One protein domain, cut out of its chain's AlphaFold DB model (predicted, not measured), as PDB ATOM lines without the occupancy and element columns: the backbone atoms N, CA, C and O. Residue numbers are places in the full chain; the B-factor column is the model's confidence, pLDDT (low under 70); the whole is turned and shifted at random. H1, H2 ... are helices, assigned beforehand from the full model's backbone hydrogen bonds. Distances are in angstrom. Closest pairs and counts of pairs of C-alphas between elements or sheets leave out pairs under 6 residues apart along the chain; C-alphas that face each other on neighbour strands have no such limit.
ATOM      1  N   ASP A   9     121.722 114.812 143.363       37.12
ATOM      2  CA  ASP A   9     122.246 115.254 144.657       37.12
ATOM      3  C   ASP A   9     123.675 114.761 144.957       37.12
ATOM      4  O   ASP A   9     124.473 115.507 145.520       37.12
ATOM      5  N   ASP A  10     124.048 113.544 144.543       33.78
ATOM      6  CA  ASP A  10     125.402 112.999 144.751       33.78
ATOM      7  C   ASP A  10     126.415 113.590 143.755       33.78
ATOM      8  O   ASP A  10     127.605 113.737 144.057       33.78
ATOM      9  N   ILE A  11     125.947 113.996 142.572       33.47
ATOM     10  CA  ILE A  11     126.760 114.697 141.567       33.47
ATOM     11  C   ILE A  11     126.985 116.158 141.988       33.47
ATOM     12  O   ILE A  11     128.107 116.655 141.897       33.47
ATOM     13  N   ILE A  12     125.964 116.830 142.530       40.09
ATOM     14  CA  ILE A  12     126.098 118.186 143.090       40.09
ATOM     15  C   ILE A  12     127.030 118.183 144.311       40.09
ATOM     16  O   ILE A  12     127.877 119.064 144.433       40.09
ATOM     17  N   ARG A  13     126.967 117.162 145.175       40.25
ATOM     18  CA  ARG A  13     127.873 117.037 146.333       40.25
ATOM     19  C   ARG A  13     129.330 116.754 145.961       40.25
ATOM     20  O   ARG A  13     130.220 117.137 146.712       40.25
ATOM     21  N   SER A  14     129.592 116.116 144.819       37.47
ATOM     22  CA  SER A  14     130.959 115.786 144.378       37.47
ATOM     23  C   SER A  14     131.617 116.852 143.486       37.47
ATOM     24  O   SER A  14     132.841 116.856 143.372       37.47
ATOM     25  N   PHE A  15     130.845 117.785 142.908       40.22
ATOM     26  CA  PHE A  15     131.332 118.857 142.014       40.22
ATOM     27  C   PHE A  15     130.932 120.295 142.424       40.22
ATOM     28  O   PHE A  15     131.288 121.246 141.728       40.22
ATOM     29  N   GLY A  16     130.225 120.487 143.542       53.03
ATOM     30  CA  GLY A  16     129.480 121.716 143.873       53.03
ATOM     31  C   GLY A  16     130.260 123.014 144.130       53.03
ATOM     32  O   GLY A  16     129.632 124.038 144.375       53.03
ATOM     33  N   TRP A  17     131.594 123.012 144.055       63.50
ATOM     34  CA  TRP A  17     132.436 124.179 144.379       63.50
ATOM     35  C   TRP A  17     133.132 124.812 143.166       63.50
ATOM     36  O   TRP A  17     133.872 125.780 143.314       63.50
ATOM     37  N   THR A  18     132.943 124.266 141.957       72.62
ATOM     38  CA  THR A  18     133.581 124.781 140.732       72.62
ATOM     39  C   THR A  18     132.541 125.342 139.772       72.62
ATOM     40  O   THR A  18     131.618 124.642 139.364       72.62
ATOM     41  N   ILE A  19     132.732 126.591 139.346       76.44
ATOM     42  CA  ILE A  19     131.936 127.227 138.293       76.44
ATOM     43  C   ILE A  19     132.824 127.360 137.057       76.44
ATOM     44  O   ILE A  19     133.932 127.887 137.137       76.44
ATOM     45  N   THR A  20     132.348 126.874 135.910       80.50
ATOM     46  CA  THR A  20     133.026 127.085 134.623       80.50
ATOM     47  C   THR A  20     132.370 128.257 133.913       80.50
ATOM     48  O   THR A  20     131.175 128.220 133.632       80.50
ATOM     49  N   LEU A  21     133.161 129.287 133.632       77.25
ATOM     50  CA  LEU A  21     132.733 130.458 132.881       77.25
ATOM     51  C   LEU A  21     133.257 130.342 131.445       77.25
ATOM     52  O   LEU A  21     134.429 130.026 131.231       77.25
ATOM     53  N   TYR A  22     132.376 130.580 130.479       80.31
ATOM     54  CA  TYR A  22     132.695 130.626 129.050       80.31
ATOM     55  C   TYR A  22     132.680 132.081 128.578       80.31
ATOM     56  O   TYR A  22     132.126 132.933 129.269       80.31
ATOM     57  N   ASP A  23     133.304 132.351 127.430       79.88
ATOM     58  CA  ASP A  23     133.295 133.671 126.782       79.88
ATOM     59  C   ASP A  23     133.709 134.808 127.733       79.88
ATOM     60  O   ASP A  23     133.039 135.823 127.888       79.88
ATOM     61  N   LEU A  24     134.849 134.611 128.405       74.62
ATOM     62  CA  LEU A  24     135.366 135.506 129.449       74.62
ATOM     63  C   LEU A  24     135.572 136.955 128.977       74.62
ATOM     64  O   LEU A  24     135.549 137.860 129.807       74.62
ATOM     65  N   ASP A  25     135.743 137.168 127.671       73.12
ATOM     66  CA  ASP A  25     135.869 138.495 127.058       73.12
ATOM     67  C   ASP A  25     134.549 139.297 127.093       73.12
ATOM     68  O   ASP A  25     134.581 140.527 127.060       73.12
ATOM     69  N   ASP A  26     133.398 138.623 127.222       79.81
ATOM     70  CA  ASP A  26     132.071 139.247 127.304       79.81
ATOM     71  C   ASP A  26     131.639 139.538 128.755       79.81
ATOM     72  O   ASP A  26     130.658 140.252 128.994       79.81
ATOM     73  N   ILE A  27     132.371 139.019 129.749       79.62
ATOM     74  CA  ILE A  27     132.056 139.217 131.166       79.62
ATOM     75  C   ILE A  27     132.780 140.458 131.689       79.62
ATOM     76  O   ILE A  27     133.967 140.432 132.002       79.62
ATOM     77  N   GLN A  28     132.031 141.550 131.838       74.81
ATOM     78  CA  GLN A  28     132.576 142.826 132.313       74.81
ATOM     79  C   GLN A  28     132.905 142.821 133.814       74.81
ATOM     80  O   GLN A  28     133.820 143.516 134.248       74.81
ATOM     81  N   GLU A  29     132.152 142.063 134.615       78.00
ATOM     82  CA  GLU A  29     132.261 142.059 136.072       78.00
ATOM     83  C   GLU A  29     131.654 140.780 136.665       78.00
ATOM     84  O   GLU A  29     130.629 140.293 136.183       78.00
ATOM     85  N   LEU A  30     132.248 140.270 137.749       84.62
ATOM     86  CA  LEU A  30     131.650 139.236 138.595       84.62
ATOM     87  C   LEU A  30     131.527 139.730 140.032       84.62
ATOM     88  O   LEU A  30     132.502 140.184 140.625       84.62
ATOM     89  N   ARG A  31     130.328 139.590 140.598       87.06
ATOM     90  CA  ARG A  31     130.034 139.906 141.997       87.06
ATOM     91  C   ARG A  31     129.379 138.697 142.661       87.06
ATOM     92  O   ARG A  31     128.212 138.424 142.374       87.06
ATOM     93  N   ILE A  61     134.936 141.464 141.375       84.56
ATOM     94  CA  ILE A  61     135.972 140.583 140.840       84.56
ATOM     95  C   ILE A  61     136.201 140.900 139.359       84.56
ATOM     96  O   ILE A  61     135.264 140.954 138.561       84.56
ATOM     97  N   ASP A  62     137.472 141.082 138.994       80.44
ATOM     98  CA  ASP A  62     137.905 141.439 137.639       80.44
ATOM     99  C   ASP A  62     138.374 140.164 136.935       80.44
ATOM    100  O   ASP A  62     139.530 139.749 137.052       80.44
ATOM    101  N   ILE A  63     137.450 139.509 136.229       76.88
ATOM    102  CA  ILE A  63     137.719 138.220 135.584       76.88
ATOM    103  C   ILE A  63     138.729 138.354 134.439       76.88
ATOM    104  O   ILE A  63     139.514 137.432 134.197       76.88
ATOM    105  N   ALA A  64     138.775 139.507 133.767       71.69
ATOM    106  CA  ALA A  64     139.712 139.749 132.675       71.69
ATOM    107  C   ALA A  64     141.175 139.675 133.150       71.69
ATOM    108  O   ALA A  64     142.074 139.330 132.377       71.69
ATOM    109  N   ARG A  65     141.444 139.913 134.440       73.06
ATOM    110  CA  ARG A  65     142.781 139.711 135.023       73.06
ATOM    111  C   ARG A  65     143.160 138.243 135.201       73.06
ATOM    112  O   ARG A  65     144.351 137.952 135.290       73.06
ATOM    113  N   PHE A  66     142.205 137.314 135.225       70.25
ATOM    114  CA  PHE A  66     142.480 135.882 135.403       70.25
ATOM    115  C   PHE A  66     142.903 135.189 134.112       70.25
ATOM    116  O   PHE A  66     143.628 134.201 134.156       70.25
ATOM    117  N   ILE A  67     142.499 135.720 132.959       61.44
ATOM    118  CA  ILE A  67     142.854 135.174 131.638       61.44
ATOM    119  C   ILE A  67     144.231 135.630 131.141       61.44
ATOM    120  O   ILE A  67     144.738 135.111 130.136       61.44
ATOM    121  N   GLN A  68     144.846 136.594 131.831       63.69
ATOM    122  CA  GLN A  68     146.149 137.131 131.464       63.69
ATOM    123  C   GLN A  68     147.278 136.435 132.242       63.69
ATOM    124  O   GLN A  68     147.189 136.286 133.461       63.69
ATOM    125  N   PRO A  69     148.368 136.023 131.566       57.81
ATOM    126  CA  PRO A  69     149.576 135.557 132.235       57.81
ATOM    127  C   PRO A  69     150.214 136.767 132.921       57.81
ATOM    128  O   PRO A  69     150.873 137.572 132.270       57.81
ATOM    129  N   SER A  70     149.922 136.977 134.202       56.38
ATOM    130  CA  SER A  70     150.307 138.210 134.880       56.38
ATOM    131  C   SER A  70     150.832 137.967 136.288       56.38
ATOM    132  O   SER A  70     150.148 137.366 137.126       56.38
ATOM    133  N   ASP A  71     151.992 138.573 136.555       58.28
ATOM    134  CA  ASP A  71     152.578 138.836 137.878       58.28
ATOM    135  C   ASP A  71     151.775 139.898 138.666       58.28
ATOM    136  O   ASP A  71     152.267 140.486 139.631       58.28
ATOM    137  N   ALA A  72     150.540 140.202 138.238       57.69
ATOM    138  CA  ALA A  72     149.667 141.168 138.884       57.69
ATOM    139  C   ALA A  72     149.513 140.874 140.385       57.69
ATOM    140  O   ALA A  72     149.375 139.700 140.766       57.69
ATOM    141  N   PRO A  73     149.483 141.937 141.214       60.62
ATOM    142  CA  PRO A  73     149.345 141.815 142.655       60.62
ATOM    143  C   PRO A  73     148.061 141.054 143.032       60.62
ATOM    144  O   PRO A  73     147.105 141.044 142.249       60.62
ATOM    145  N   PRO A  74     148.028 140.425 144.224       67.06
ATOM    146  CA  PRO A  74     146.845 139.730 144.724       67.06
ATOM    147  C   PRO A  74     145.611 140.636 144.655       67.06
ATOM    148  O   PRO A  74     145.656 141.783 145.104       67.06
ATOM    149  N   GLN A  75     144.516 140.133 144.085       75.06
ATOM    150  CA  GLN A  75     143.227 140.817 144.132       75.06
ATOM    151  C   GLN A  75     142.522 140.449 145.448       75.06
ATOM    152  O   GLN A  75     142.583 139.286 145.852       75.06
ATOM    153  N   PRO A  76     141.843 141.395 146.124       80.19
ATOM    154  CA  PRO A  76     140.990 141.061 147.260       80.19
ATOM    155  C   PRO A  76     139.995 139.950 146.902       80.19
ATOM    156  O   PRO A  76     139.431 139.952 145.811       80.19
ATOM    157  N   HIS A  77     139.779 139.015 147.828       83.56
ATOM    158  CA  HIS A  77     138.847 137.884 147.691       83.56
ATOM    159  C   HIS A  77     139.172 136.872 146.579       83.56
ATOM    160  O   HIS A  77     138.320 136.060 146.221       83.56
ATOM    161  N   VAL A  78     140.391 136.880 146.034       85.06
ATOM    162  CA  VAL A  78     140.801 135.945 144.982       85.06
ATOM    163  C   VAL A  78     142.168 135.359 145.304       85.06
ATOM    164  O   VAL A  78     143.113 136.092 145.589       85.06
ATOM    165  N   LEU A  79     142.288 134.037 145.195       85.12
ATOM    166  CA  LEU A  79     143.546 133.314 145.343       85.12
ATOM    167  C   LEU A  79     143.905 132.601 144.036       85.12
ATOM    168  O   LEU A  79     143.128 131.813 143.490       85.12
ATOM    169  N   LYS A  80     145.113 132.853 143.537       82.94
ATOM    170  CA  LYS A  80     145.714 132.092 142.436       82.94
ATOM    171  C   LYS A  80     146.258 130.746 142.938       82.94
ATOM    172  O   LYS A  80     146.446 130.529 144.134       82.94
ATOM    173  N   HIS A  81     146.565 129.849 142.002       84.44
ATOM    174  CA  HIS A  81     147.138 128.522 142.280       84.44
ATOM    175  C   HIS A  81     148.388 128.526 143.188       84.44
ATOM    176  O   HIS A  81     148.571 127.621 143.997       84.44
ATOM    177  N   ASP A  82     149.236 129.543 143.075       82.81
ATOM    178  CA  ASP A  82     150.472 129.756 143.832       82.81
ATOM    179  C   ASP A  82     150.244 130.438 145.192       82.81
ATOM    180  O   ASP A  82     151.141 130.467 146.030       82.81
ATOM    181  N   GLN A  83     149.029 130.933 145.443       84.62
ATOM    182  CA  GLN A  83     148.632 131.639 146.666       84.62
ATOM    183  C   GLN A  83     147.793 130.776 147.611       84.62
ATOM    184  O   GLN A  83     147.422 131.224 148.693       84.62
ATOM    185  N   LEU A  84     147.499 129.525 147.246       85.38
ATOM    186  CA  LEU A  84     146.647 128.654 148.062       85.38
ATOM    187  C   LEU A  84     147.249 128.327 149.442       85.38
ATOM    188  O   LEU A  84     146.528 127.892 150.329       85.38
ATOM    189  N   SER A  85     148.545 128.577 149.657       84.69
ATOM    190  CA  SER A  85     149.198 128.500 150.976       84.69
ATOM    191  C   SER A  85     148.749 129.590 151.962       84.69
ATOM    192  O   SER A  85     149.192 129.592 153.107       84.69
ATOM    193  N   TRP A  86     147.899 130.533 151.547       84.88
ATOM    194  CA  TRP A  86     147.262 131.500 152.447       84.88
ATOM    195  C   TRP A  86     146.023 130.933 153.145       84.88
ATOM    196  O   TRP A  86     145.598 131.480 154.160       84.88
ATOM    197  N   VAL A  87     145.456 129.838 152.631       85.75
ATOM    198  CA  VAL A  87     144.388 129.096 153.306       85.75
ATOM    199  C   VAL A  87     145.008 128.346 154.482       85.75
ATOM    200  O   VAL A  87     145.969 127.597 154.289       85.75
ATOM    201  N   ALA A  88     144.479 128.559 155.690       86.31
ATOM    202  CA  ALA A  88     145.041 128.004 156.920       86.31
ATOM    203  C   ALA A  88     145.189 126.478 156.839       86.31
ATOM    204  O   ALA A  88     146.275 125.966 157.089       86.31
ATOM    205  N   ASP A  89     144.155 125.784 156.361       83.31
ATOM    206  CA  ASP A  89     144.142 124.329 156.181       83.31
ATOM    207  C   ASP A  89     145.229 123.825 155.226       83.31
ATOM    208  O   ASP A  89     145.827 122.769 155.421       83.31
ATOM    209  N   PHE A  90     145.523 124.590 154.172       87.31
ATOM    210  CA  PHE A  90     146.538 124.209 153.191       87.31
ATOM    211  C   PHE A  90     147.939 124.477 153.727       87.31
ATOM    212  O   PHE A  90     148.866 123.736 153.410       87.31
ATOM    213  N   LYS A  91     148.098 125.543 154.520       88.25
ATOM    214  CA  LYS A  91     149.361 125.891 155.172       88.25
ATOM    215  C   LYS A  91     149.714 124.910 156.288       88.25
ATOM    216  O   LYS A  91     150.883 124.574 156.437       88.25
ATOM    217  N   ALA A  92     148.718 124.437 157.034       88.94
ATOM    218  CA  ALA A  92     148.889 123.504 158.146       88.94
ATOM    219  C   ALA A  92     149.542 122.172 157.731       88.94
ATOM    220  O   ALA A  92     150.253 121.572 158.531       88.94
ATOM    221  N   GLN A  93     149.412 121.755 156.462       85.38
ATOM    222  CA  GLN A  93     150.095 120.556 155.946       85.38
ATOM    223  C   GLN A  93     151.623 120.612 156.089       85.38
ATOM    224  O   GLN A  93     152.258 119.570 156.244       85.38
ATOM    225  N   ASP A  94     152.191 121.818 156.060       88.31
ATOM    226  CA  ASP A  94     153.628 122.066 156.175       88.31
ATOM    227  C   ASP A  94     153.998 122.766 157.508       88.31
ATOM    228  O   ASP A  94     155.161 123.110 157.719       88.31
ATOM    229  N   ASP A  95     153.031 122.988 158.412       91.19
ATOM    230  CA  ASP A  95     153.180 123.760 159.656       91.19
ATOM    231  C   ASP A  95     152.498 123.033 160.830       91.19
ATOM    232  O   ASP A  95     151.289 123.136 161.045       91.19
ATOM    233  N   THR A  96     153.290 122.273 161.595       91.56
ATOM    234  CA  THR A  96     152.792 121.430 162.696       91.56
ATOM    235  C   THR A  96     152.163 122.239 163.830       91.56
ATOM    236  O   THR A  96     151.208 121.769 164.448       91.56
ATOM    237  N   ASP A  97     152.656 123.452 164.090       92.62
ATOM    238  CA  ASP A  97     152.103 124.315 165.135       92.62
ATOM    239  C   ASP A  97     150.730 124.851 164.709       92.62
ATOM    240  O   ASP A  97     149.784 124.851 165.500       92.62
ATOM    241  N   LEU A  98     150.585 125.252 163.440       88.75
ATOM    242  CA  LEU A  98     149.292 125.653 162.887       88.75
ATOM    243  C   LEU A  98     148.302 124.483 162.838       88.75
ATOM    244  O   LEU A  98     147.144 124.672 163.202       88.75
ATOM    245  N   GLN A  99     148.744 123.287 162.440       87.50
ATOM    246  CA  GLN A  99     147.904 122.086 162.458       87.50
ATOM    247  C   GLN A  99     147.370 121.814 163.868       87.50
ATOM    248  O   GLN A  99     146.171 121.624 164.034       87.50
ATOM    249  N   ALA A 100     148.225 121.890 164.894       86.81
ATOM    250  CA  ALA A 100     147.803 121.699 166.277       86.81
ATOM    251  C   ALA A 100     146.760 122.740 166.727       86.81
ATOM    252  O   ALA A 100     145.868 122.414 167.506       86.81
ATOM    253  N   LEU A 101     146.836 123.984 166.239       84.25
ATOM    254  CA  LEU A 101     145.820 125.007 166.514       84.25
ATOM    255  C   LEU A 101     144.494 124.728 165.794       84.25
ATOM    256  O   LEU A 101     143.436 124.953 166.383       84.25
ATOM    257  N   LEU A 102     144.536 124.252 164.547       82.81
ATOM    258  CA  LEU A 102     143.336 123.875 163.791       82.81
ATOM    259  C   LEU A 102     142.664 122.626 164.375       82.81
ATOM    260  O   LEU A 102     141.443 122.586 164.469       82.81
ATOM    261  N   ASP A 103     143.438 121.659 164.869       80.94
ATOM    262  CA  ASP A 103     142.917 120.453 165.531       80.94
ATOM    263  C   ASP A 103     142.172 120.761 166.840       80.94
ATOM    264  O   ASP A 103     141.325 119.983 167.280       80.94
ATOM    265  N   LEU A 104     142.473 121.899 167.470       74.50
ATOM    266  CA  LEU A 104     141.746 122.395 168.640       74.50
ATOM    267  C   LEU A 104     140.451 123.126 168.268       74.50
ATOM    268  O   LEU A 104     139.672 123.463 169.167       74.50
ATOM    269  N   GLN A 105     140.213 123.401 166.981       72.94
ATOM    270  CA  GLN A 105     138.978 124.041 166.565       72.94
ATOM    271  C   GLN A 105     137.800 123.066 166.667       72.94
ATOM    272  O   GLN A 105     137.904 121.896 166.305       72.94
ATOM    273  N   PRO A 106     136.642 123.551 167.136       63.19
ATOM    274  CA  PRO A 106     135.421 122.749 167.252       63.19
ATOM    275  C   PRO A 106     134.906 122.210 165.909       63.19
ATOM    276  O   PRO A 106     134.201 121.205 165.894       63.19
ATOM    277  N   PHE A 107     135.245 122.877 164.800       66.50
ATOM    278  CA  PHE A 107     134.765 122.580 163.451       66.50
ATOM    279  C   PHE A 107     135.943 122.273 162.521       66.50
ATOM    280  O   PHE A 107     136.192 122.975 161.548       66.50
ATOM    281  N   ASN A 108     136.691 121.217 162.829       59.94
ATOM    282  CA  ASN A 108     137.664 120.660 161.894       59.94
ATOM    283  C   ASN A 108     136.918 119.736 160.916       59.94
ATOM    284  O   ASN A 108     136.751 118.544 161.169       59.94
ATOM    285  N   ASN A 109     136.336 120.307 159.859       56.06
ATOM    286  CA  ASN A 109     135.636 119.518 158.847       56.06
ATOM    287  C   ASN A 109     136.641 118.841 157.904       56.06
ATOM    288  O   ASN A 109     137.427 119.509 157.239       56.06
ATOM    289  N   ASP A 110     136.496 117.525 157.719       52.50
ATOM    290  CA  ASP A 110     137.248 116.696 156.757       52.50
ATOM    291  C   ASP A 110     137.024 117.075 155.270       52.50
ATOM    292  O   ASP A 110     137.519 116.407 154.357       52.50
ATOM    293  N   GLN A 111     136.264 118.133 154.972       55.81
ATOM    294  CA  GLN A 111     135.960 118.560 153.603       55.81
ATOM    295  C   GLN A 111     137.028 119.495 153.038       55.81
ATOM    296  O   GLN A 111     136.738 120.588 152.556       55.81
ATOM    297  N   ILE A 112     138.277 119.042 153.035       59.16
ATOM    298  CA  ILE A 112     139.335 119.736 152.308       59.16
ATOM    299  C   ILE A 112     139.563 119.010 150.986       59.16
ATOM    300  O   ILE A 112     140.067 117.885 150.932       59.16
ATOM    301  N   VAL A 113     139.225 119.676 149.878       64.56
ATOM    302  CA  VAL A 113     139.745 119.282 148.566       64.56
ATOM    303  C   VAL A 113     141.267 119.375 148.644       64.56
ATOM    304  O   VAL A 113     141.804 120.446 148.924       64.56
ATOM    305  N   SER A 114     141.956 118.253 148.406       75.94
ATOM    306  CA  SER A 114     143.420 118.144 148.487       75.94
ATOM    307  C   SER A 114     144.121 119.390 147.919       75.94
ATOM    308  O   SER A 114     143.857 119.746 146.764       75.94
ATOM    309  N   PRO A 115     145.058 120.029 148.651       78.94
ATOM    310  CA  PRO A 115     145.778 121.198 148.148       78.94
ATOM    311  C   PRO A 115     146.488 120.923 146.828       78.94
ATOM    312  O   PRO A 115     146.534 121.784 145.953       78.94
ATOM    313  N   HIS A 116     146.984 119.698 146.634       82.25
ATOM    314  CA  HIS A 116     147.556 119.272 145.360       82.25
ATOM    315  C   HIS A 116     146.524 119.270 144.229       82.25
ATOM    316  O   HIS A 116     146.814 119.797 143.155       82.25
ATOM    317  N   ALA A 117     145.325 118.729 144.467       82.81
ATOM    318  CA  ALA A 117     144.250 118.722 143.479       82.81
ATOM    319  C   ALA A 117     143.794 120.150 143.138       82.81
ATOM    320  O   ALA A 117     143.689 120.495 141.961       82.81
ATOM    321  N   SER A 118     143.624 121.001 144.151       83.69
ATOM    322  CA  SER A 118     143.267 122.414 143.994       83.69
ATOM    323  C   SER A 118     144.329 123.182 143.199       83.69
ATOM    324  O   SER A 118     144.006 123.874 142.235       83.69
ATOM    325  N   ARG A 119     145.623 122.994 143.507       84.94
ATOM    326  CA  ARG A 119     146.721 123.583 142.721       84.94
ATOM    327  C   ARG A 119     146.694 123.095 141.277       84.94
ATOM    328  O   ARG A 119     146.775 123.911 140.369       84.94
ATOM    329  N   GLN A 120     146.546 121.792 141.043       84.75
ATOM    330  CA  GLN A 120     146.529 121.218 139.694       84.75
ATOM    331  C   GLN A 120     145.322 121.683 138.859       84.75
ATOM    332  O   GLN A 120     145.429 121.835 137.638       84.75
ATOM    333  N   ALA A 121     144.172 121.907 139.497       83.12
ATOM    334  CA  ALA A 121     142.974 122.413 138.838       83.12
ATOM    335  C   ALA A 121     143.152 123.861 138.354       83.12
ATOM    336  O   ALA A 121     142.704 124.185 137.255       83.12
ATOM    337  N   LEU A 122     143.835 124.698 139.140       85.00
ATOM    338  CA  LEU A 122     143.994 126.134 138.880       85.00
ATOM    339  C   LEU A 122     145.269 126.481 138.087       85.00
ATOM    340  O   LEU A 122     145.298 127.477 137.362       85.00
ATOM    341  N   ALA A 123     146.324 125.670 138.207       85.88
ATOM    342  CA  ALA A 123     147.624 125.920 137.589       85.88
ATOM    343  C   ALA A 123     147.588 125.856 136.051       85.88
ATOM    344  O   ALA A 123     146.772 125.125 135.482       85.88
ATOM    345  N   PRO A 124     148.502 126.565 135.360       83.75
ATOM    346  CA  PRO A 124     148.710 126.400 133.926       83.75
ATOM    347  C   PRO A 124     149.024 124.950 133.531       83.75
ATOM    348  O   PRO A 124     149.632 124.191 134.290       83.75
ATOM    349  N   LEU A 125     148.654 124.567 132.306       83.75
ATOM    350  CA  LEU A 125     149.109 123.304 131.721       83.75
ATOM    351  C   LEU A 125     150.624 123.334 131.471       83.75
ATOM    352  O   LEU A 125     151.227 124.393 131.303       83.75
ATOM    353  N   ILE A 126     151.237 122.151 131.383       80.38
ATOM    354  CA  ILE A 126     152.658 122.008 131.042       80.38
ATOM    355  C   ILE A 126     152.935 122.754 129.724       80.38
ATOM    356  O   ILE A 126     152.244 122.537 128.728       80.38
ATOM    357  N   ASN A 127     153.954 123.621 129.725       79.31
ATOM    358  CA  ASN A 127     154.344 124.515 128.622       79.31
ATOM    359  C   ASN A 127     153.366 125.663 128.304       79.31
ATOM    360  O   ASN A 127     153.490 126.292 127.253       79.31
ATOM    361  N   GLN A 128     152.418 125.967 129.193       79.50
ATOM    362  CA  GLN A 128     151.560 127.148 129.101       79.50
ATOM    363  C   GLN A 128     151.817 128.097 130.272       79.50
ATOM    364  O   GLN A 128     152.196 127.680 131.360       79.50
ATOM    365  N   THR A 129     151.591 129.388 130.043       75.31
ATOM    366  CA  THR A 129     151.724 130.437 131.066       75.31
ATOM    367  C   THR A 129     150.377 130.924 131.594       75.31
ATOM    368  O   THR A 129     150.328 131.601 132.617       75.31
ATOM    369  N   LYS A 130     149.275 130.593 130.908       76.88
ATOM    370  CA  LYS A 130     147.928 131.009 131.306       76.88
ATOM    371  C   LYS A 130     147.377 130.076 132.391       76.88
ATOM    372  O   LYS A 130     147.356 128.864 132.160       76.88
ATOM    373  N   PRO A 131     146.930 130.602 133.545       78.38
ATOM    374  CA  PRO A 131     146.282 129.792 134.569       78.38
ATOM    375  C   PRO A 131     144.947 129.238 134.059       78.38
ATOM    376  O   PRO A 131     144.331 129.790 133.146       78.38
ATOM    377  N   ARG A 132     144.507 128.124 134.650       80.81
ATOM    378  CA  ARG A 132     143.240 127.458 134.309       80.81
ATOM    379  C   ARG A 132     142.051 128.007 135.094       80.81
ATOM    380  O   ARG A 132     140.918 127.814 134.671       80.81
ATOM    381  N   GLY A 133     142.303 128.679 136.216       81.94
ATOM    382  CA  GLY A 133     141.273 129.313 137.030       81.94
ATOM    383  C   GLY A 133     141.850 130.040 138.242       81.94
ATOM    384  O   GLY A 133     143.066 130.109 138.427       81.94
ATOM    385  N   ALA A 134     140.953 130.546 139.084       82.69
ATOM    386  CA  ALA A 134     141.264 131.117 140.389       82.69
ATOM    387  C   ALA A 134     140.270 130.601 141.440       82.69
ATOM    388  O   ALA A 134     139.160 130.194 141.098       82.69
ATOM    389  N   ALA A 135     140.666 130.621 142.711       84.75
ATOM    390  CA  ALA A 135     139.761 130.410 143.832       84.75
ATOM    391  C   ALA A 135     139.168 131.755 144.272       84.75
ATOM    392  O   ALA A 135     139.886 132.752 144.361       84.75
ATOM    393  N   ILE A 136     137.867 131.775 144.551       83.88
ATOM    394  CA  ILE A 136     137.148 132.952 145.051       83.88
ATOM    395  C   ILE A 136     136.876 132.740 146.538       83.88
ATOM    396  O   ILE A 136     136.358 131.698 146.933       83.88
ATOM    397  N   VAL A 137     137.228 133.728 147.357       84.00
ATOM    398  CA  VAL A 137     136.962 133.729 148.798       84.00
ATOM    399  C   VAL A 137     135.571 134.306 149.026       84.00
ATOM    400  O   VAL A 137     135.315 135.466 148.705       84.00
ATOM    401  N   ILE A 138     134.678 133.493 149.581       82.44
ATOM    402  CA  ILE A 138     133.327 133.908 149.957       82.44
ATOM    403  C   ILE A 138     133.330 134.259 151.442       82.44
ATOM    404  O   ILE A 138     133.808 133.488 152.270       82.44
ATOM    405  N   GLU A 139     132.803 135.435 151.775       81.06
ATOM    406  CA  GLU A 139     132.706 135.902 153.156       81.06
ATOM    407  C   GLU A 139     131.329 135.573 153.724       81.06
ATOM    408  O   GLU A 139     130.358 136.301 153.512       81.06
TER     409      GLU A 139
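This is residues 9 to 31 and 61 to 139 of the 384 residues of an uncharacterized protein of Pseudomonas sp. FW305-130 (UniProt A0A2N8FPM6). Little regular structure is present: mostly winding loops, with short helices H2 and H3 touching at one end of the longest axis, H4 near H2, and loops, among them residues 20 to 31 and 61 to 74, towards the other end. Residues 9 to 16, including H1, stick out. The printed part has 102 residues with four named helices, H1 to H4 in order, and no named strand; the class is all helix, with 28 residues in named elements. It is only just loose, close to compact, with a radius of gyration of the C-alphas of 15.5 A and spans of 45 by 36 by 28 A.

H3, residues 96 to 103, is 10.3 A long. H4, residues 115 to 122, is 10.7 A long and ends at C-alpha 122 (143.994, 126.134, 138.880). H2 is residues 88 to 92, 6.0 A. H1, residues 9 to 15, is 10.1 A and begins at C-alpha 9 (122.246, 115.254, 144.657).

H3 and H2 touch; their closest C-alphas, Gln 99 and Ala 92, are 4.6 A apart. H2 and H4 are close but not clearly touching, with the closest C-alphas, Phe 90 and Pro 115, 5.9 A apart. H1 is apart from H2, H3 and H4. Residues 78 to 79 pair antiparallel with residues 135 to 136. In H1, H2, H3 and H4 every O i to N i+4 pair is within hydrogen-bond range.

The C-alphas of Asp 26 and Leu 104, the two farthest apart, are 45.7 A apart. Residues 32 to 60 are not printed; C-alphas 31 and 61 are 6.1 A apart across the cut. The link from H3 to H4 is long. The pLDDT is under 70 at residues 9 to 17, 67 to 74 and 106 to 113.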